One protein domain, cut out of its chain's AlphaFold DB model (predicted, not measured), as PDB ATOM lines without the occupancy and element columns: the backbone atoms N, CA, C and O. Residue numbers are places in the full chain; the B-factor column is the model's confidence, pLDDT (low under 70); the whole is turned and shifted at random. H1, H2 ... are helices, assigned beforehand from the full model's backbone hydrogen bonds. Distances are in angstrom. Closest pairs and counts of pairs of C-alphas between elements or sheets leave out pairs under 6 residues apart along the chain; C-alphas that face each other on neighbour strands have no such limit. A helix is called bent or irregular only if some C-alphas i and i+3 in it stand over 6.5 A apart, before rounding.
ATOM      1  N   LEU A  19     171.601 121.666 285.986       74.25
ATOM      2  CA  LEU A  19     171.378 123.091 286.158       74.25
ATOM      3  C   LEU A  19     170.372 123.449 287.268       74.25
ATOM      4  O   LEU A  19     170.658 124.409 287.973       74.25
ATOM      5  N   PRO A  20     169.282 122.693 287.520       77.69
ATOM      6  CA  PRO A  20     168.383 122.950 288.650       77.69
ATOM      7  C   PRO A  20     169.100 123.004 290.003       77.69
ATOM      8  O   PRO A  20     169.021 124.002 290.713       77.69
ATOM      9  N   ALA A  21     169.903 121.984 290.321       80.75
ATOM     10  CA  ALA A  21     170.673 121.950 291.564       80.75
ATOM     11  C   ALA A  21     171.703 123.089 291.633       80.75
ATOM     12  O   ALA A  21     171.932 123.673 292.694       80.75
ATOM     13  N   ARG A  22     172.315 123.442 290.492       82.38
ATOM     14  CA  ARG A  22     173.264 124.560 290.420       82.38
ATOM     15  C   ARG A  22     172.575 125.910 290.627       82.38
ATOM     16  O   ARG A  22     173.154 126.765 291.283       82.38
ATOM     17  N   ILE A  23     171.359 126.080 290.114       84.88
ATOM     18  CA  ILE A  23     170.528 127.271 290.305       84.88
ATOM     19  C   ILE A  23     170.201 127.463 291.788       84.88
ATOM     20  O   ILE A  23     170.419 128.548 292.322       84.88
ATOM     21  N   ILE A  24     169.754 126.405 292.472       86.06
ATOM     22  CA  ILE A  24     169.465 126.466 293.913       86.06
ATOM     23  C   ILE A  24     170.728 126.832 294.696       86.06
ATOM     24  O   ILE A  24     170.700 127.730 295.535       86.06
ATOM     25  N   TYR A  25     171.867 126.233 294.345       85.56
ATOM     26  CA  TYR A  25     173.156 126.574 294.944       85.56
ATOM     27  C   TYR A  25     173.566 128.044 294.714       85.56
ATOM     28  O   TYR A  25     174.077 128.682 295.633       85.56
ATOM     29  N   MET A  26     173.319 128.601 293.522       84.94
ATOM     30  CA  MET A  26     173.609 130.009 293.200       84.94
ATOM     31  C   MET A  26     172.779 131.005 294.011       84.94
ATOM     32  O   MET A  26     173.217 132.136 294.195       84.94
ATOM     33  N   ILE A  27     171.594 130.607 294.478       86.44
ATOM     34  CA  ILE A  27     170.792 131.417 295.398       86.44
ATOM     35  C   ILE A  27     171.303 131.218 296.826       86.44
ATOM     36  O   ILE A  27     171.580 132.182 297.535       86.44
ATOM     37  N   GLN A  28     171.447 129.963 297.250       85.19
ATOM     38  CA  GLN A  28     171.690 129.613 298.644       85.19
ATOM     39  C   GLN A  28     173.075 130.055 299.146       85.19
ATOM     40  O   GLN A  28     173.183 130.543 300.271       85.19
ATOM     41  N   GLU A  29     174.135 129.902 298.345       85.44
ATOM     42  CA  GLU A  29     175.510 130.159 298.799       85.44
ATOM     43  C   GLU A  29     175.796 131.649 299.070       85.44
ATOM     44  O   GLU A  29     176.298 131.954 300.158       85.44
ATOM     45  N   PRO A  30     175.434 132.602 298.186       85.19
ATOM     46  CA  PRO A  30     175.535 134.028 298.498       85.19
ATOM     47  C   PRO A  30     174.650 134.428 299.681       85.19
ATOM     48  O   PRO A  30     175.082 135.171 300.557       85.19
ATOM     49  N   LEU A  31     173.434 133.884 299.758       83.94
ATOM     50  CA  LEU A  31     172.475 134.205 300.813       83.94
ATOM     51  C   LEU A  31     172.976 133.808 302.209       83.94
ATOM     52  O   LEU A  31     172.892 134.588 303.156       83.94
ATOM     53  N   GLN A  32     173.534 132.601 302.341       84.19
ATOM     54  CA  GLN A  32     174.128 132.131 303.595       84.19
ATOM     55  C   GLN A  32     175.301 133.016 304.033       84.19
ATOM     56  O   GLN A  32     175.446 133.298 305.224       84.19
ATOM     57  N   ARG A  33     176.124 133.471 303.077       81.56
ATOM     58  CA  ARG A  33     177.268 134.353 303.346       81.56
ATOM     59  C   ARG A  33     176.847 135.763 303.751       81.56
ATOM     60  O   ARG A  33     177.483 136.335 304.633       81.56
ATOM     61  N   LEU A  34     175.772 136.292 303.166       81.19
ATOM     62  CA  LEU A  34     175.214 137.593 303.539       81.19
ATOM     63  C   LEU A  34     174.589 137.574 304.933       81.19
ATOM     64  O   LEU A  34     174.759 138.533 305.680       81.19
ATOM     65  N   HIS A  35     173.918 136.482 305.303       76.12
ATOM     66  CA  HIS A  35     173.184 136.450 306.562       76.12
ATOM     67  C   HIS A  35     174.040 136.223 307.799       76.12
ATOM     68  O   HIS A  35     173.678 136.778 308.822       76.12
ATOM     69  N   GLN A  36     175.142 135.459 307.735       66.44
ATOM     70  CA  GLN A  36     176.116 135.192 308.823       66.44
ATOM     71  C   GLN A  36     175.565 134.617 310.159       66.44
ATOM     72  O   GLN A  36     176.276 133.884 310.841       66.44
ATOM     73  N   SER A  37     174.305 134.871 310.519       62.12
ATOM     74  CA  SER A  37     173.557 134.451 311.705       62.12
ATOM     75  C   SER A  37     172.615 133.270 311.432       62.12
ATOM     76  O   SER A  37     171.800 132.916 312.282       62.12
ATOM     77  N   GLY A  38     172.716 132.660 310.247       67.69
ATOM     78  CA  GLY A  38     171.803 131.621 309.770       67.69
ATOM     79  C   GLY A  38     170.576 132.193 309.058       67.69
ATOM     80  O   GLY A  38     170.135 133.309 309.327       67.69
ATOM     81  N   LEU A  39     170.046 131.424 308.105       77.38
ATOM     82  CA  LEU A  39     168.846 131.803 307.359       77.38
ATOM     83  C   LEU A  39     167.613 131.766 308.278       77.38
ATOM     84  O   LEU A  39     167.558 130.921 309.179       77.38
ATOM     85  N   PRO A  40     166.610 132.633 308.057       78.00
ATOM     86  CA  PRO A  40     165.384 132.620 308.846       78.00
ATOM     87  C   PRO A  40     164.694 131.252 308.838       78.00
ATOM     88  O   PRO A  40     164.735 130.525 307.848       78.00
ATOM     89  N   SER A  41     163.986 130.908 309.914       82.69
ATOM     90  CA  SER A  41     163.327 129.597 310.060       82.69
ATOM     91  C   SER A  41     162.240 129.310 309.015       82.69
ATOM     92  O   SER A  41     161.900 128.150 308.787       82.69
ATOM     93  N   TRP A  42     161.704 130.346 308.362       81.75
ATOM     94  CA  TRP A  42     160.760 130.232 307.248       81.75
ATOM     95  C   TRP A  42     161.446 130.034 305.887       81.75
ATOM     96  O   TRP A  42     160.794 129.607 304.935       81.75
ATOM     97  N   TYR A  43     162.756 130.286 305.778       85.00
ATOM     98  CA  TYR A  43     163.503 130.168 304.523       85.00
ATOM     99  C   TYR A  43     163.408 128.779 303.870       85.00
ATOM    100  O   TYR A  43     163.162 128.736 302.666       85.00
ATOM    101  N   PRO A  44     163.495 127.647 304.602       87.06
ATOM    102  CA  PRO A  44     163.384 126.320 303.986       87.06
ATOM    103  C   PRO A  44     162.078 126.109 303.205       87.06
ATOM    104  O   PRO A  44     162.041 125.370 302.222       87.06
ATOM    105  N   GLN A  45     160.992 126.770 303.620       86.00
ATOM    106  CA  GLN A  45     159.700 126.687 302.934       86.00
ATOM    107  C   GLN A  45     159.713 127.488 301.623       86.00
ATOM    108  O   GLN A  45     159.186 127.025 300.611       86.00
ATOM    109  N   ILE A  46     160.370 128.653 301.620       86.56
ATOM    110  CA  ILE A  46     160.606 129.454 300.410       86.56
ATOM    111  C   ILE A  46     161.520 128.700 299.439       86.56
ATOM    112  O   ILE A  46     161.183 128.570 298.265       86.56
ATOM    113  N   GLU A  47     162.626 128.143 299.933       87.50
ATOM    114  CA  GLU A  47     163.564 127.324 299.155       87.50
ATOM    115  C   GLU A  47     162.853 126.144 298.483       87.50
ATOM    116  O   GLU A  47     163.029 125.917 297.289       87.50
ATOM    117  N   THR A  48     161.970 125.458 299.215       89.25
ATOM    118  CA  THR A  48     161.164 124.354 298.675       89.25
ATOM    119  C   THR A  48     160.266 124.806 297.519       89.25
ATOM    120  O   THR A  48     160.124 124.092 296.529       89.25
ATOM    121  N   CYS A  49     159.652 125.989 297.610       88.31
ATOM    122  CA  CYS A  49     158.821 126.511 296.523       88.31
ATOM    123  C   CYS A  49     159.659 126.885 295.294       88.31
ATOM    124  O   CYS A  49     159.265 126.581 294.169       88.31
ATOM    125  N   ILE A  50     160.827 127.497 295.501       88.06
ATOM    126  CA  ILE A  50     161.757 127.835 294.414       88.06
ATOM    127  C   ILE A  50     162.245 126.561 293.717       88.06
ATOM    128  O   ILE A  50     162.233 126.505 292.489       88.06
ATOM    129  N   ASP A  51     162.597 125.516 294.470       88.81
ATOM    130  CA  ASP A  51     162.994 124.220 293.911       88.81
ATOM    131  C   ASP A  51     161.889 123.603 293.042       88.81
ATOM    132  O   ASP A  51     162.135 123.220 291.895       88.81
ATOM    133  N   LYS A  52     160.637 123.597 293.520       87.56
ATOM    134  CA  LYS A  52     159.485 123.154 292.716       87.56
ATOM    135  C   LYS A  52     159.365 123.947 291.404       87.56
ATOM    136  O   LYS A  52     159.208 123.335 290.349       87.56
ATOM    137  N   LEU A  53     159.468 125.280 291.446       87.00
ATOM    138  CA  LEU A  53     159.371 126.138 290.254       87.00
ATOM    139  C   LEU A  53     160.497 125.865 289.251       87.00
ATOM    140  O   LEU A  53     160.237 125.715 288.057       87.00
ATOM    141  N   VAL A  54     161.738 125.760 289.726       87.69
ATOM    142  CA  VAL A  54     162.910 125.462 288.889       87.69
ATOM    143  C   VAL A  54     162.773 124.088 288.231       87.69
ATOM    144  O   VAL A  54     163.053 123.945 287.039       87.69
ATOM    145  N   ASN A  55     162.291 123.083 288.966       86.81
ATOM    146  CA  ASN A  55     162.068 121.741 288.431       86.81
ATOM    147  C   ASN A  55     160.975 121.720 287.349       86.81
ATOM    148  O   ASN A  55     161.167 121.096 286.303       86.81
ATOM    149  N   LEU A  56     159.870 122.447 287.546       84.44
ATOM    150  CA  LEU A  56     158.829 122.619 286.523       84.44
ATOM    151  C   LEU A  56     159.374 123.339 285.280       84.44
ATOM    152  O   LEU A  56     159.173 122.885 284.152       84.44
ATOM    153  N   GLY A  57     160.129 124.424 285.470       85.50
ATOM    154  CA  GLY A  57     160.772 125.151 284.375       85.50
ATOM    155  C   GLY A  57     161.707 124.261 283.553       85.50
ATOM    156  O   GLY A  57     161.684 124.291 282.321       85.50
ATOM    157  N   ALA A  58     162.493 123.413 284.222       86.06
ATOM    158  CA  ALA A  58     163.397 122.471 283.570       86.06
ATOM    159  C   ALA A  58     162.652 121.409 282.748       86.06
ATOM    160  O   ALA A  58     163.120 121.036 281.671       86.06
ATOM    161  N   GLN A  59     161.488 120.945 283.214       84.62
ATOM    162  CA  GLN A  59     160.618 120.053 282.442       84.62
ATOM    163  C   GLN A  59     160.095 120.745 281.179       84.62
ATOM    164  O   GLN A  59     160.165 120.171 280.096       84.62
ATOM    165  N   ILE A  60     159.668 122.007 281.285       83.75
ATOM    166  CA  ILE A  60     159.182 122.793 280.141       83.75
ATOM    167  C   ILE A  60     160.274 122.973 279.077       83.75
ATOM    168  O   ILE A  60     160.009 122.868 277.880       83.75
ATOM    169  N   CYS A  61     161.527 123.163 279.492       84.50
ATOM    170  CA  CYS A  61     162.660 123.250 278.572       84.50
ATOM    171  C   CYS A  61     162.945 121.953 277.792       84.50
ATOM    172  O   CYS A  61     163.757 121.984 276.869       84.50
ATOM    173  N   GLN A  62     162.308 120.821 278.114       82.81
ATOM    174  CA  GLN A  62     162.406 119.598 277.307       82.81
ATOM    175  C   GLN A  62     161.559 119.678 276.029       82.81
ATOM    176  O   GLN A  62     161.827 118.941 275.079       82.81
ATOM    177  N   TYR A  63     160.571 120.578 275.972       81.75
ATOM    178  CA  TYR A  63     159.767 120.780 274.772       81.75
ATOM    179  C   TYR A  63     160.555 121.561 273.706       81.75
ATOM    180  O   TYR A  63     161.046 122.662 273.980       81.75
ATOM    181  N   PRO A  64     160.672 121.044 272.469       79.50
ATOM    182  CA  PRO A  64     161.370 121.733 271.383       79.50
ATOM    183  C   PRO A  64     160.803 123.124 271.075       79.50
ATOM    184  O   PRO A  64     161.535 124.034 270.687       79.50
ATOM    185  N   GLU A  65     159.507 123.322 271.265       83.94
ATOM    186  CA  GLU A  65     158.822 124.571 270.961       83.94
ATOM    187  C   GLU A  65     159.069 125.647 272.036       83.94
ATOM    188  O   GLU A  65     158.850 126.830 271.779       83.94
ATOM    189  N   ALA A  66     159.592 125.273 273.211       83.56
ATOM    190  CA  ALA A  66     159.947 126.186 274.301       83.56
ATOM    191  C   ALA A  66     161.309 126.870 274.054       83.56
ATOM    192  O   ALA A  66     162.212 126.844 274.891       83.56
ATOM    193  N   THR A  67     161.493 127.449 272.867       85.56
ATOM    194  CA  THR A  67     162.769 128.034 272.416       85.56
ATOM    195  C   THR A  67     163.255 129.156 273.327       85.56
ATOM    196  O   THR A  67     164.407 129.138 273.751       85.56
ATOM    197  N   GLU A  68     162.376 130.086 273.699       87.38
ATOM    198  CA  GLU A  68     162.727 131.223 274.557       87.38
ATOM    199  C   GLU A  68     163.142 130.779 275.967       87.38
ATOM    200  O   GLU A  68     164.175 131.207 276.485       87.38
ATOM    201  N   ALA A  69     162.395 129.845 276.564       87.12
ATOM    202  CA  ALA A  69     162.750 129.257 277.852       87.12
ATOM    203  C   ALA A  69     164.117 128.553 277.789       87.12
ATOM    204  O   ALA A  69     164.942 128.727 278.688       87.12
ATOM    205  N   ARG A  70     164.400 127.821 276.700       86.56
ATOM    206  CA  ARG A  70     165.701 127.169 276.461       86.56
ATOM    207  C   ARG A  70     166.857 128.158 276.267       86.56
ATOM    208  O   ARG A  70     167.964 127.898 276.733       86.56
ATOM    209  N   HIS A  71     166.630 129.295 275.617       87.00
ATOM    210  CA  HIS A  71     167.661 130.327 275.494       87.00
ATOM    211  C   HIS A  71     167.982 130.972 276.845       87.00
ATOM    212  O   HIS A  71     169.153 131.149 277.184       87.00
ATOM    213  N   LYS A  72     166.964 131.277 277.654       88.19
ATOM    214  CA  LYS A  72     167.172 131.915 278.962       88.19
ATOM    215  C   LYS A  72     167.820 130.988 279.983       88.19
ATOM    216  O   LYS A  72     168.714 131.423 280.700       88.19
ATOM    217  N   ILE A  73     167.460 129.705 280.003       86.56
ATOM    218  CA  ILE A  73     168.141 128.730 280.867       86.56
ATOM    219  C   ILE A  73     169.622 128.554 280.478       86.56
ATOM    220  O   ILE A  73     170.477 128.401 281.348       86.56
ATOM    221  N   HIS A  74     169.961 128.669 279.189       83.94
ATOM    222  CA  HIS A  74     171.358 128.711 278.752       83.94
ATOM    223  C   HIS A  74     172.066 129.988 279.235       83.94
ATOM    224  O   HIS A  74     173.211 129.935 279.685       83.94
ATOM    225  N   ALA A  75     171.397 131.144 279.192       83.69
ATOM    226  CA  ALA A  75     171.955 132.382 279.737       83.69
ATOM    227  C   ALA A  75     172.272 132.254 281.240       83.69
ATOM    228  O   ALA A  75     173.337 132.689 281.674       83.69
ATOM    229  N   VAL A  76     171.410 131.583 282.015       83.56
ATOM    230  CA  VAL A  76     171.684 131.250 283.424       83.56
ATOM    231  C   VAL A  76     172.960 130.410 283.550       83.56
ATOM    232  O   VAL A  76     173.825 130.736 284.362       83.56
ATOM    233  N   SER A  77     173.126 129.362 282.731       81.25
ATOM    234  CA  SER A  77     174.310 128.495 282.813       81.25
ATOM    235  C   SER A  77     175.622 129.201 282.466       81.25
ATOM    236  O   SER A  77     176.654 128.905 283.070       81.25
ATOM    237  N   GLU A  78     175.590 130.156 281.537       82.44
ATOM    238  CA  GLU A  78     176.781 130.906 281.121       82.44
ATOM    239  C   GLU A  78     177.271 131.880 282.200       82.44
ATOM    240  O   GLU A  78     178.465 132.159 282.282       82.44
ATOM    241  N   VAL A  79     176.376 132.362 283.067       77.88
ATOM    242  CA  VAL A  79     176.707 133.311 284.144       77.88
ATOM    243  C   VAL A  79     177.361 132.631 285.353       77.88
ATOM    244  O   VAL A  79     178.117 133.275 286.081       77.88
ATOM    245  N   VAL A  80     177.164 131.320 285.533       72.44
ATOM    246  CA  VAL A  80     177.737 130.548 286.653       72.44
ATOM    247  C   VAL A  80     179.268 130.672 286.700       72.44
ATOM    248  O   VAL A  80     179.843 131.000 287.735       72.44
ATOM    249  N   ARG A  81     179.946 130.428 285.571       75.12
ATOM    250  CA  ARG A  81     181.420 130.365 285.520       75.12
ATOM    251  C   ARG A  81     182.105 131.716 285.783       75.12
ATOM    252  O   ARG A  81     183.090 131.733 286.529       75.12
ATOM    253  N   PRO A  82     181.647 132.842 285.200       78.38
ATOM    254  CA  PRO A  82     182.169 134.162 285.540       78.38
ATOM    255  C   PRO A  82     182.034 134.493 287.029       78.38
ATOM    256  O   PRO A  82     182.994 134.988 287.617       78.38
ATOM    257  N   VAL A  83     180.890 134.173 287.648       77.94
ATOM    258  CA  VAL A  83     180.653 134.419 289.081       77.94
ATOM    259  C   VAL A  83     181.642 133.635 289.948       77.94
ATOM    260  O   VAL A  83     182.303 134.221 290.806       77.94
ATOM    261  N   ASP A  84     181.832 132.341 289.671       77.38
ATOM    262  CA  ASP A  84     182.817 131.511 290.379       77.38
ATOM    263  C   ASP A  84     184.244 132.086 290.263       77.38
ATOM    264  O   ASP A  84     185.005 132.107 291.234       77.38
ATOM    265  N   SER A  85     184.601 132.594 289.079       81.00
ATOM    266  CA  SER A  85     185.926 133.165 288.808       81.00
ATOM    267  C   SER A  85     186.161 134.473 289.567       81.00
ATOM    268  O   SER A  85     187.238 134.671 290.131       81.00
ATOM    269  N   ILE A  86     185.154 135.353 289.624       80.88
ATOM    270  CA  ILE A  86     185.208 136.602 290.401       80.88
ATOM    271  C   ILE A  86     185.383 136.281 291.887       80.88
ATOM    272  O   ILE A  86     186.291 136.815 292.528       80.88
ATOM    273  N   ASN A  87     184.583 135.353 292.416       78.50
ATOM    274  CA  ASN A  87     184.656 134.942 293.817       78.50
ATOM    275  C   ASN A  87     186.027 134.361 294.181       78.50
ATOM    276  O   ASN A  87     186.553 134.643 295.261       78.50
ATOM    277  N   LEU A  88     186.641 133.586 293.281       81.12
ATOM    278  CA  LEU A  88     187.997 133.079 293.477       81.12
ATOM    279  C   LEU A  88     189.007 134.225 293.591       81.12
ATOM    280  O   LEU A  88     189.774 134.252 294.549       81.12
ATOM    281  N   VAL A  89     188.973 135.187 292.662       81.38
ATOM    282  CA  VAL A  89     189.905 136.325 292.647       81.38
ATOM    283  C   VAL A  89     189.782 137.165 293.914       81.38
ATOM    284  O   VAL A  89     190.795 137.500 294.532       81.38
ATOM    285  N   VAL A  90     188.552 137.464 294.335       80.56
ATOM    286  CA  VAL A  90     188.273 138.194 295.578       80.56
ATOM    287  C   VAL A  90     188.890 137.461 296.772       80.56
ATOM    288  O   VAL A  90     189.592 138.074 297.574       80.56
ATOM    289  N   ARG A  91     188.710 136.136 296.860       77.44
ATOM    290  CA  ARG A  91     189.225 135.318 297.971       77.44
ATOM    291  C   ARG A  91     190.752 135.200 297.991       77.44
ATOM    292  O   ARG A  91     191.318 135.146 299.083       77.44
ATOM    293  N   THR A  92     191.414 135.128 296.834       81.19
ATOM    294  CA  THR A  92     192.860 134.844 296.743       81.19
ATOM    295  C   THR A  92     193.743 136.085 296.664       81.19
ATOM    296  O   THR A  92     194.900 136.013 297.075       81.19
ATOM    297  N   HIS A  93     193.239 137.204 296.136       80.50
ATOM    298  CA  HIS A  93     194.073 138.366 295.806       80.50
ATOM    299  C   HIS A  93     193.830 139.606 296.671       80.50
ATOM    300  O   HIS A  93     194.626 140.542 296.597       80.50
ATOM    301  N   LEU A  94     192.786 139.633 297.503       82.12
ATOM    302  CA  LEU A  94     192.496 140.781 298.363       82.12
ATOM    303  C   LEU A  94     192.957 140.564 299.809       82.12
ATOM    304  O   LEU A  94     192.824 139.485 300.388       82.12
ATOM    305  N   ILE A  95     193.486 141.634 300.408       82.19
ATOM    306  CA  ILE A  95     193.794 141.696 301.842       82.19
ATOM    307  C   ILE A  95     192.502 141.654 302.666       82.19
ATOM    308  O   ILE A  95     191.467 142.134 302.219       82.19
ATOM    309  N   ARG A  96     192.568 141.114 303.889       75.00
ATOM    310  CA  ARG A  96     191.396 140.716 304.693       75.00
ATOM    311  C   ARG A  96     190.266 141.758 304.772       75.00
ATOM    312  O   ARG A  96     189.139 141.403 304.471       75.00
ATOM    313  N   GLY A  97     190.563 143.018 305.106       68.88
ATOM    314  CA  GLY A  97     189.536 144.070 305.206       68.88
ATOM    315  C   GLY A  97     188.843 144.364 303.870       68.88
ATOM    316  O   GLY A  97     187.632 144.245 303.763       68.88
ATOM    317  N   ALA A  98     189.621 144.632 302.814       77.19
ATOM    318  CA  ALA A  98     189.078 144.865 301.472       77.19
ATOM    319  C   ALA A  98     188.384 143.623 300.887       77.19
ATOM    320  O   ALA A  98     187.449 143.742 300.104       77.19
ATOM    321  N   ARG A  99     188.839 142.422 301.254       81.56
ATOM    322  CA  ARG A  99     188.226 141.163 300.837       81.56
ATOM    323  C   ARG A  99     186.824 141.023 301.403       81.56
ATOM    324  O   ARG A  99     185.945 140.605 300.663       81.56
ATOM    325  N   ASP A 100     186.633 141.308 302.685       77.38
ATOM    326  CA  ASP A 100     185.355 141.067 303.348       77.38
ATOM    327  C   ASP A 100     184.290 142.063 302.822       77.38
ATOM    328  O   ASP A 100     183.200 141.631 302.439       77.38
ATOM    329  N   ASP A 101     184.657 143.337 302.618       78.31
ATOM    330  CA  ASP A 101     183.792 144.352 301.986       78.31
ATOM    331  C   ASP A 101     183.448 144.002 300.525       78.31
ATOM    332  O   ASP A 101     182.280 143.982 300.127       78.31
ATOM    333  N   VAL A 102     184.459 143.673 299.709       82.19
ATOM    334  CA  VAL A 102     184.250 143.329 298.292       82.19
ATOM    335  C   VAL A 102     183.474 142.019 298.149       82.19
ATOM    336  O   VAL A 102     182.622 141.920 297.271       82.19
ATOM    337  N   SER A 103     183.713 141.029 299.018       82.94
ATOM    338  CA  SER A 103     182.961 139.766 299.014       82.94
ATOM    339  C   SER A 103     181.481 140.010 299.267       82.94
ATOM    340  O   SER A 103     180.652 139.448 298.560       82.94
ATOM    341  N   CYS A 104     181.151 140.888 300.218       81.81
ATOM    342  CA  CYS A 104     179.770 141.252 300.507       81.81
ATOM    343  C   CYS A 104     179.081 141.872 299.279       81.81
ATOM    344  O   CYS A 104     178.020 141.408 298.860       81.81
ATOM    345  N   CYS A 105     179.715 142.856 298.630       82.75
ATOM    346  CA  CYS A 105     179.178 143.452 297.403       82.75
ATOM    347  C   CYS A 105     179.038 142.434 296.260       82.75
ATOM    348  O   CYS A 105     178.039 142.447 295.538       82.75
ATOM    349  N   CYS A 106     180.023 141.547 296.088       84.19
ATOM    350  CA  CYS A 106     179.976 140.484 295.085       84.19
ATOM    351  C   CYS A 106     178.842 139.492 295.352       84.19
ATOM    352  O   CYS A 106     178.202 139.055 294.396       84.19
ATOM    353  N   ASP A 107     178.557 139.165 296.611       84.75
ATOM    354  CA  ASP A 107     177.485 138.243 296.981       84.75
ATOM    355  C   ASP A 107     176.105 138.853 296.710       84.75
ATOM    356  O   ASP A 107     175.269 138.192 296.093       84.75
ATOM    357  N   ILE A 108     175.897 140.136 297.032       83.75
ATOM    358  CA  ILE A 108     174.663 140.870 296.682       83.75
ATOM    359  C   ILE A 108     174.475 140.915 295.163       83.75
ATOM    360  O   ILE A 108     173.392 140.612 294.658       83.75
ATOM    361  N   ALA A 109     175.524 141.272 294.417       84.50
ATOM    362  CA  ALA A 109     175.460 141.370 292.962       84.50
ATOM    363  C   ALA A 109     175.195 140.005 292.305       84.50
ATOM    364  O   ALA A 109     174.370 139.906 291.396       84.50
ATOM    365  N   SER A 110     175.859 138.951 292.787       85.12
ATOM    366  CA  SER A 110     175.693 137.581 292.287       85.12
ATOM    367  C   SER A 110     174.288 137.057 292.562       85.12
ATOM    368  O   SER A 110     173.659 136.505 291.659       85.12
ATOM    369  N   LEU A 111     173.775 137.280 293.774       86.69
ATOM    370  CA  LEU A 111     172.416 136.908 294.152       86.69
ATOM    371  C   LEU A 111     171.385 137.659 293.304       86.69
ATOM    372  O   LEU A 111     170.482 137.042 292.748       86.69
ATOM    373  N   SER A 112     171.559 138.971 293.135       86.69
ATOM    374  CA  SER A 112     170.635 139.799 292.353       86.69
ATOM    375  C   SER A 112     170.569 139.362 290.891       86.69
ATOM    376  O   SER A 112     169.488 139.231 290.312       86.69
ATOM    377  N   LEU A 113     171.735 139.087 290.300       86.75
ATOM    378  CA  LEU A 113     171.842 138.586 288.935       86.75
ATOM    379  C   LEU A 113     171.200 137.201 288.792       86.75
ATOM    380  O   LEU A 113     170.453 136.975 287.842       86.75
ATOM    381  N   ALA A 114     171.459 136.288 289.734       87.19
ATOM    382  CA  ALA A 114     170.870 134.953 289.730       87.19
ATOM    383  C   ALA A 114     169.338 135.024 289.804       87.19
ATOM    384  O   ALA A 114     168.663 134.483 288.927       87.19
ATOM    385  N   LEU A 115     168.788 135.741 290.790       88.12
ATOM    386  CA  LEU A 115     167.343 135.872 290.986       88.12
ATOM    387  C   LEU A 115     166.655 136.485 289.759       88.12
ATOM    388  O   LEU A 115     165.650 135.948 289.303       88.12
ATOM    389  N   GLY A 116     167.224 137.542 289.168       86.94
ATOM    390  CA  GLY A 116     166.653 138.179 287.977       86.94
ATOM    391  C   GLY A 116     166.660 137.287 286.728       86.94
ATOM    392  O   GLY A 116     165.696 137.279 285.957       86.94
ATOM    393  N   LEU A 117     167.721 136.501 286.514       87.44
ATOM    394  CA  LEU A 117     167.793 135.573 285.379       87.44
ATOM    395  C   LEU A 117     166.823 134.397 285.539       87.44
ATOM    396  O   LEU A 117     166.163 134.014 284.571       87.44
ATOM    397  N   ILE A 118     166.722 133.848 286.751       88.56
ATOM    398  CA  ILE A 118     165.803 132.750 287.074       88.56
ATOM    399  C   ILE A 118     164.357 133.216 286.918       88.56
ATOM    400  O   ILE A 118     163.576 132.535 286.262       88.56
ATOM    401  N   ASP A 119     164.016 134.395 287.441       88.06
ATOM    402  CA  ASP A 119     162.684 134.986 287.296       88.06
ATOM    403  C   ASP A 119     162.292 135.147 285.817       88.06
ATOM    404  O   ASP A 119     161.260 134.647 285.366       88.06
ATOM    405  N   SER A 120     163.177 135.746 285.013       88.44
ATOM    406  CA  SER A 120     162.961 135.921 283.570       88.44
ATOM    407  C   SER A 120     162.788 134.593 282.827       88.44
ATOM    408  O   SER A 120     161.990 134.496 281.883       88.44
ATOM    409  N   TRP A 121     163.529 133.560 283.234       90.69
ATOM    410  CA  TRP A 121     163.390 132.217 282.685       90.69
ATOM    411  C   TRP A 121     162.036 131.594 283.051       90.69
ATOM    412  O   TRP A 121     161.304 131.189 282.145       90.69
ATOM    413  N   LEU A 122     161.660 131.595 284.333       88.12
ATOM    414  CA  LEU A 122     160.397 131.042 284.828       88.12
ATOM    415  C   LEU A 122     159.175 131.705 284.174       88.12
ATOM    416  O   LEU A 122     158.262 131.006 283.736       88.12
ATOM    417  N   ARG A 123     159.195 133.031 283.983       87.19
ATOM    418  CA  ARG A 123     158.146 133.753 283.235       87.19
ATOM    419  C   ARG A 123     158.021 133.292 281.783       87.19
ATOM    420  O   ARG A 123     156.930 133.258 281.225       87.19
ATOM    421  N   SER A 124     159.133 132.919 281.154       88.12
ATOM    422  CA  SER A 124     159.122 132.436 279.763       88.12
ATOM    423  C   SER A 124     158.585 131.013 279.663       88.12
ATOM    424  O   SER A 124     157.923 130.669 278.684       88.12
ATOM    425  N   CYS A 125     158.841 130.193 280.685       87.12
ATOM    426  CA  CYS A 125     158.200 128.896 280.849       87.12
ATOM    427  C   CYS A 125     156.680 129.063 280.997       87.12
ATOM    428  O   CYS A 125     155.926 128.464 280.236       87.12
ATOM    429  N   GLU A 126     156.230 129.929 281.902       84.69
ATOM    430  CA  GLU A 126     154.811 130.239 282.116       84.69
ATOM    431  C   GLU A 126     154.126 130.745 280.830       84.69
ATOM    432  O   GLU A 126     153.060 130.257 280.446       84.69
ATOM    433  N   GLU A 127     154.753 131.680 280.113       86.19
ATOM    434  CA  GLU A 127     154.235 132.230 278.857       86.19
ATOM    435  C   GLU A 127     154.114 131.166 277.758       86.19
ATOM    436  O   GLU A 127     153.111 131.123 277.040       86.19
ATOM    437  N   TYR A 128     155.108 130.281 277.636       86.19
ATOM    438  CA  TYR A 128     155.062 129.155 276.706       86.19
ATOM    439  C   TYR A 128     153.875 128.229 276.999       86.19
ATOM    440  O   TYR A 128     153.114 127.878 276.094       86.19
ATOM    441  N   VAL A 129     153.699 127.867 278.270       81.81
ATOM    442  CA  VAL A 129     152.640 126.963 278.726       81.81
ATOM    443  C   VAL A 129     151.260 127.604 278.509       81.81
ATOM    444  O   VAL A 129     150.364 126.945 277.991       81.81
ATOM    445  N   ARG A 130     151.102 128.913 278.762       80.69
ATOM    446  CA  ARG A 130     149.854 129.652 278.474       80.69
ATOM    447  C   ARG A 130     149.519 129.761 276.985       80.69
ATOM    448  O   ARG A 130     148.346 129.804 276.629       80.69
ATOM    449  N   ARG A 131     150.524 129.852 276.111       82.88
ATOM    450  CA  ARG A 131     150.316 129.949 274.654       82.88
ATOM    451  C   ARG A 131     149.941 128.613 274.017       82.88
ATOM    452  O   ARG A 131     149.274 128.600 272.984       82.88
ATOM    453  N   ASN A 132     150.355 127.500 274.616       74.25
ATOM    454  CA  ASN A 132     150.070 126.167 274.109       74.25
ATOM    455  C   ASN A 132     148.822 125.567 274.767       74.25
ATOM    456  O   ASN A 132     148.887 124.980 275.839       74.25
ATOM    457  N   ASN A 133     147.695 125.605 274.051       61.94
ATOM    458  CA  ASN A 133     146.392 125.046 274.462       61.94
ATOM    459  C   ASN A 133     146.334 123.499 274.514       61.94
ATOM    460  O   ASN A 133     145.270 122.893 274.358       61.94
ATOM    461  N   ASN A 134     147.466 122.820 274.691       66.25
ATOM    462  CA  ASN A 134     147.484 121.374 274.851       66.25
ATOM    463  C   ASN A 134     147.039 121.016 276.274       66.25
ATOM    464  O   ASN A 134     147.722 121.340 277.237       66.25
ATOM    465  N   LYS A 135     145.953 120.241 276.406       59.28
ATOM    466  CA  LYS A 135     145.413 119.758 277.699       59.28
ATOM    467  C   LYS A 135     146.436 119.050 278.604       59.28
ATOM    468  O   LYS A 135     146.223 118.938 279.803       59.28
ATOM    469  N   ARG A 136     147.531 118.530 278.033       59.31
ATOM    470  CA  ARG A 136     148.642 117.911 278.780       59.31
ATOM    471  C   ARG A 136     149.529 118.930 279.507       59.31
ATOM    472  O   ARG A 136     150.140 118.555 280.490       59.31
ATOM    473  N   ILE A 137     149.584 120.161 279.003       62.50
ATOM    474  CA  ILE A 137     150.428 121.273 279.462       62.50
ATOM    475  C   ILE A 137     149.619 122.215 280.382       62.50
ATOM    476  O   ILE A 137     150.168 122.892 281.242       62.50
ATOM    477  N   GLU A 138     148.286 122.199 280.268       62.28
ATOM    478  CA  GLU A 138     147.361 122.960 281.122       62.28
ATOM    479  C   GLU A 138     147.502 122.613 282.620       62.28
ATOM    480  O   GLU A 138     147.423 123.501 283.466       62.28
ATOM    481  N   GLY A 139     147.807 121.349 282.944       67.50
ATOM    482  CA  GLY A 139     148.107 120.914 284.316       67.50
ATOM    483  C   GLY A 139     149.412 121.492 284.881       67.50
ATOM    484  O   GLY A 139     149.521 121.715 286.090       67.50
ATOM    485  N   ASP A 140     150.380 121.802 284.018       69.38
ATOM    486  CA  ASP A 140     151.643 122.417 284.427       69.38
ATOM    487  C   ASP A 140     151.447 123.913 284.725       69.38
ATOM    488  O   ASP A 140     152.054 124.410 285.671       69.38
ATOM    489  N   VAL A 141     150.535 124.613 284.017       69.88
ATOM    490  CA  VAL A 141     150.132 126.001 284.361       69.88
ATOM    491  C   VAL A 141     149.554 126.039 285.768       69.88
ATOM    492  O   VAL A 141     149.987 126.837 286.592       69.88
ATOM    493  N   THR A 142     148.572 125.176 286.047       75.94
ATOM    494  CA  THR A 142     147.889 125.185 287.344       75.94
ATOM    495  C   THR A 142     148.860 124.854 288.464       75.94
ATOM    496  O   THR A 142     148.823 125.492 289.508       75.94
ATOM    497  N   THR A 143     149.791 123.927 288.219       81.44
ATOM    498  CA  THR A 143     150.841 123.592 289.184       81.44
ATOM    499  C   THR A 143     151.787 124.775 289.408       81.44
ATOM    500  O   THR A 143     152.132 125.070 290.548       81.44
ATOM    501  N   PHE A 144     152.177 125.488 288.349       79.38
ATOM    502  CA  PHE A 144     153.015 126.683 288.453       79.38
ATOM    503  C   PHE A 144     152.320 127.798 289.253       79.38
ATOM    504  O   PHE A 144     152.904 128.345 290.189       79.38
ATOM    505  N   ASP A 145     151.052 128.082 288.943       78.94
ATOM    506  CA  ASP A 145     150.235 129.076 289.646       78.94
ATOM    507  C   ASP A 145     150.001 128.690 291.118       78.94
ATOM    508  O   ASP A 145     150.019 129.553 292.001       78.94
ATOM    509  N   ASP A 146     149.803 127.401 291.406       85.19
ATOM    510  CA  ASP A 146     149.610 126.895 292.765       85.19
ATOM    511  C   ASP A 146     150.895 127.000 293.595       85.19
ATOM    512  O   ASP A 146     150.841 127.472 294.732       85.19
ATOM    513  N   VAL A 147     152.059 126.651 293.031       84.69
ATOM    514  CA  VAL A 147     153.356 126.812 293.715       84.69
ATOM    515  C   VAL A 147     153.687 128.291 293.924       84.69
ATOM    516  O   VAL A 147     154.153 128.672 294.998       84.69
ATOM    517  N   ASN A 148     153.399 129.158 292.951       80.12
ATOM    518  CA  ASN A 148     153.600 130.598 293.113       80.12
ATOM    519  C   ASN A 148     152.673 131.188 294.199       80.12
ATOM    520  O   ASN A 148     153.062 132.057 294.989       80.12
ATOM    521  N   ARG A 149     151.442 130.672 294.307       82.81
ATOM    522  CA  ARG A 149     150.509 131.024 295.387       82.81
ATOM    523  C   ARG A 149     150.981 130.509 296.747       82.81
ATOM    524  O   ARG A 149     150.828 131.229 297.732       82.81
ATOM    525  N   GLU A 150     151.547 129.305 296.809       86.62
ATOM    526  CA  GLU A 150     152.162 128.728 298.012       86.62
ATOM    527  C   GLU A 150     153.318 129.614 298.497       86.62
ATOM    528  O   GLU A 150     153.295 130.081 299.638       86.62
ATOM    529  N   LEU A 151     154.250 129.951 297.599       84.56
ATOM    530  CA  LEU A 151     155.358 130.875 297.859       84.56
ATOM    531  C   LEU A 151     154.849 132.215 298.407       84.56
ATOM    532  O   LEU A 151     155.322 132.703 299.436       84.56
ATOM    533  N   SER A 152     153.829 132.778 297.759       79.12
ATOM    534  CA  SER A 152     153.199 134.029 298.182       79.12
ATOM    535  C   SER A 152     152.571 133.928 299.573       79.12
ATOM    536  O   SER A 152     152.683 134.858 300.372       79.12
ATOM    537  N   ALA A 153     151.899 132.819 299.886       84.50
ATOM    538  CA  ALA A 153     151.260 132.607 301.181       84.50
ATOM    539  C   ALA A 153     152.284 132.493 302.320       84.50
ATOM    540  O   ALA A 153     152.041 133.033 303.399       84.50
ATOM    541  N   ILE A 154     153.425 131.846 302.060       84.44
ATOM    542  CA  ILE A 154     154.536 131.703 303.011       84.44
ATOM    543  C   ILE A 154     155.239 133.042 303.234       84.44
ATOM    544  O   ILE A 154     155.548 133.389 304.368       84.44
ATOM    545  N   ALA A 155     155.482 133.812 302.172       82.19
ATOM    546  CA  ALA A 155     156.222 135.066 302.267       82.19
ATOM    547  C   ALA A 155     155.415 136.194 302.927       82.19
ATOM    548  O   ALA A 155     155.966 136.998 303.678       82.19
ATOM    549  N   LYS A 156     154.102 136.255 302.668       82.44
ATOM    550  CA  LYS A 156     153.227 137.374 303.055       82.44
ATOM    551  C   LYS A 156     153.292 137.814 304.527       82.44
ATOM    552  O   LYS A 156     153.248 139.022 304.765       82.44
ATOM    553  N   PRO A 157     153.375 136.913 305.520       81.94
ATOM    554  CA  PRO A 157     153.479 137.287 306.929       81.94
ATOM    555  C   PRO A 157     154.808 137.957 307.309       81.94
ATOM    556  O   PRO A 157     154.878 138.577 308.366       81.94
ATOM    557  N   HIS A 158     155.849 137.823 306.481       76.94
ATOM    558  CA  HIS A 158     157.227 138.217 306.797       76.94
ATOM    559  C   HIS A 158     157.693 139.481 306.064       76.94
ATOM    560  O   HIS A 158     158.840 139.893 306.198       76.94
ATOM    561  N   LEU A 159     156.807 140.104 305.292       76.69
ATOM    562  CA  LEU A 159     157.129 141.276 304.486       76.69
ATOM    563  C   LEU A 159     157.201 142.528 305.354       76.69
ATOM    564  O   LEU A 159     156.271 142.825 306.106       76.69
ATOM    565  N   ILE A 160     158.273 143.302 305.176       66.44
ATOM    566  CA  ILE A 160     158.524 144.544 305.922       66.44
ATOM    567  C   ILE A 160     157.412 145.580 305.685       66.44
ATOM    568  O   ILE A 160     157.021 146.304 306.598       66.44
ATOM    569  N   ASN A 161     156.837 145.611 304.482       59.31
ATOM    570  CA  ASN A 161     155.705 146.461 304.140       59.31
ATOM    571  C   ASN A 161     154.530 145.579 303.719       59.31
ATOM    572  O   ASN A 161     154.704 144.681 302.902       59.31
ATOM    573  N   LYS A 162     153.314 145.860 304.215       51.19
ATOM    574  CA  LYS A 162     152.038 145.207 303.829       51.19
ATOM    575  C   LYS A 162     151.644 145.464 302.350       51.19
ATOM    576  O   LYS A 162     150.468 145.666 302.041       51.19
ATOM    577  N   CYS A 163     152.616 145.529 301.447       46.38
ATOM    578  CA  CYS A 163     152.480 145.752 300.019       46.38
ATOM    579  C   CYS A 163     151.948 144.499 299.305       46.38
ATOM    580  O   CYS A 163     152.096 143.367 299.761       46.38
ATOM    581  N   ARG A 164     151.235 144.752 298.204       44.19
ATOM    582  CA  ARG A 164     150.590 143.775 297.312       44.19
ATOM    583  C   ARG A 164     151.645 143.011 296.465       44.19
ATOM    584  O   ARG A 164     152.792 143.437 296.453       44.19
ATOM    585  N   PRO A 165     151.268 141.872 295.853       48.72
ATOM    586  CA  PRO A 165     152.077 140.660 295.694       48.72
ATOM    587  C   PRO A 165     153.269 140.824 294.748       48.72
ATOM    588  O   PRO A 165     153.238 141.639 293.832       48.72
ATOM    589  N   TYR A 166     154.303 140.027 295.003       58.97
ATOM    590  CA  TYR A 166     155.577 140.039 294.294       58.97
ATOM    591  C   TYR A 166     155.501 139.226 293.010       58.97
ATOM    592  O   TYR A 166     155.205 138.036 293.058       58.97
ATOM    593  N   ASP A 167     155.849 139.859 291.895       61.47
ATOM    594  CA  ASP A 167     156.038 139.176 290.612       61.47
ATOM    595  C   ASP A 167     157.505 138.780 290.382       61.47
ATOM    596  O   ASP A 167     157.827 138.191 289.358       61.47
ATOM    597  N   ASN A 168     158.413 139.167 291.280       74.38
ATOM    598  CA  ASN A 168     159.854 139.117 291.064       74.38
ATOM    599  C   ASN A 168     160.558 138.526 292.288       74.38
ATOM    600  O   ASN A 168     160.425 139.041 293.402       74.38
ATOM    601  N   LEU A 169     161.336 137.464 292.068       82.00
ATOM    602  CA  LEU A 169     162.149 136.836 293.110       82.00
ATOM    603  C   LEU A 169     163.153 137.810 293.745       82.00
ATOM    604  O   LEU A 169     163.402 137.711 294.942       82.00
ATOM    605  N   LEU A 170     163.701 138.768 292.992       83.12
ATOM    606  CA  LEU A 170     164.594 139.787 293.552       83.12
ATOM    607  C   LEU A 170     163.866 140.651 294.587       83.12
ATOM    608  O   LEU A 170     164.291 140.738 295.737       83.12
ATOM    609  N   ASP A 171     162.719 141.210 294.198       80.50
ATOM    610  CA  ASP A 171     161.920 142.063 295.078       80.50
ATOM    611  C   ASP A 171     161.442 141.293 296.313       80.50
ATOM    612  O   ASP A 171     161.377 141.853 297.407       80.50
ATOM    613  N   LEU A 172     161.122 140.003 296.168       82.56
ATOM    614  CA  LEU A 172     160.759 139.143 297.290       82.56
ATOM    615  C   LEU A 172     161.881 139.097 298.336       82.56
ATOM    616  O   LEU A 172     161.631 139.348 299.514       82.56
ATOM    617  N   PHE A 173     163.110 138.796 297.917       81.94
ATOM    618  CA  PHE A 173     164.242 138.690 298.836       81.94
ATOM    619  C   PHE A 173     164.621 140.054 299.433       81.94
ATOM    620  O   PHE A 173     164.889 140.131 300.633       81.94
ATOM    621  N   ASP A 174     164.539 141.139 298.659       81.75
ATOM    622  CA  ASP A 174     164.736 142.506 299.161       81.75
ATOM    623  C   ASP A 174     163.725 142.869 300.263       81.75
ATOM    624  O   ASP A 174     164.092 143.413 301.310       81.75
ATOM    625  N   ASN A 175     162.445 142.534 300.068       79.56
ATOM    626  CA  ASN A 175     161.373 142.823 301.031       79.56
ATOM    627  C   ASN A 175     161.404 141.942 302.278       79.56
ATOM    628  O   ASN A 175     160.860 142.333 303.312       79.56
ATOM    629  N   LEU A 176     162.027 140.772 302.185       77.25
ATOM    630  CA  LEU A 176     162.292 139.901 303.323       77.25
ATOM    631  C   LEU A 176     163.565 140.310 304.084       77.25
ATOM    632  O   LEU A 176     163.915 139.670 305.073       77.25
ATOM    633  N   GLY A 177     164.257 141.364 303.629       76.75
ATOM    634  CA  GLY A 177     165.521 141.811 304.205       76.75
ATOM    635  C   GLY A 177     166.661 140.822 303.976       76.75
ATOM    636  O   GLY A 177     167.641 140.865 304.710       76.75
TER     637      GLY A 177
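This is residues 19 to 177 of the 189 residues of an uncharacterized protein of Tolypocladium paradoxum (UniProt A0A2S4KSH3). A long helical hairpin, H3 and H4 running opposite ways side by side, meets a slanted row of three helices, H1, H2 and H5, with H2 between the other two. H4 is the spine and makes the longest axis; H1 crosses it, H5 folds back from its last residues as a V, and the short H6 packs on its residues 112 to 119. The printed part has 159 residues with six named helices, H1 to H6 in chain order, and no named strand; the class is all helix. It is compact, with a radius of gyration of the C-alphas of 17.0 A, and elongated, spanning 58 by 36 by 21 A.

H1, residues 19 to 35, begins at C-alpha 19 (171.378, 123.091, 286.158). H2 holds residues 43 to 60 and H3 residues 67 to 93, 40.4 A from first to last C-alpha. H4, residues 96 to 131, is the longest helix at 52.0 A and ends at C-alpha 131 (150.316, 129.949, 274.654). H5, residues 135 to 158, is 36.4 A long and only just irregular, with C-alphas 154 and 157 6.9 A apart. H6, residues 169 to 175, ends at C-alpha 175 (161.373, 142.823, 301.031).

H4 is the hub, touching five helices. H3 and H4 form a hairpin at a shallow tilt of 6 degrees; their closest C-alphas, Ala 69 and Ser 124, are 5.2 A apart. H4 touches H1 with residues 104 to 118 alone, at a steep tilt of 39 degrees; the closest C-alphas are Pro 30 and Asp 107, 4.9 A. H2 touches H4 with residues 53 to 60 alone, closest at C-alphas Gly 57 and Cys 125, 5.8 A. H4 and H5 form a hairpin at a steep tilt of 38 degrees, H5 touching with residues 137 to 144 alone; the closest C-alphas are Val 129 and Ile 137, 6.1 A. H2 touches H5 at a shallow tilt of 19 degrees, closest at C-alphas Cys 49 and Leu 151, 5.7 A. H1 and H2 form a hairpin, closest at C-alphas Pro 20 and Val 54, 6.0 A. H6 touches H4, closest at C-alphas Leu 115 and Leu 170, 5.4 A. H1 to H5 are an up and down bundle, each running against the one before. H1 and H5 are apart, as are H3 and H5. Every O i to N i+4 pair is within hydrogen-bond range in H2, H4 and H6; in H1 12 of 13 are, in H3 20 of 23, in H5 16 of 20.

The C-alphas farthest apart, Ile 95 and Lys 135, are 58.4 A apart. The printed part has no cut and no long link. Mean pLDDT of the printed part is 80.1; residues 36 to 38, 97, 133 to 141 and 160 to 167 are under 70.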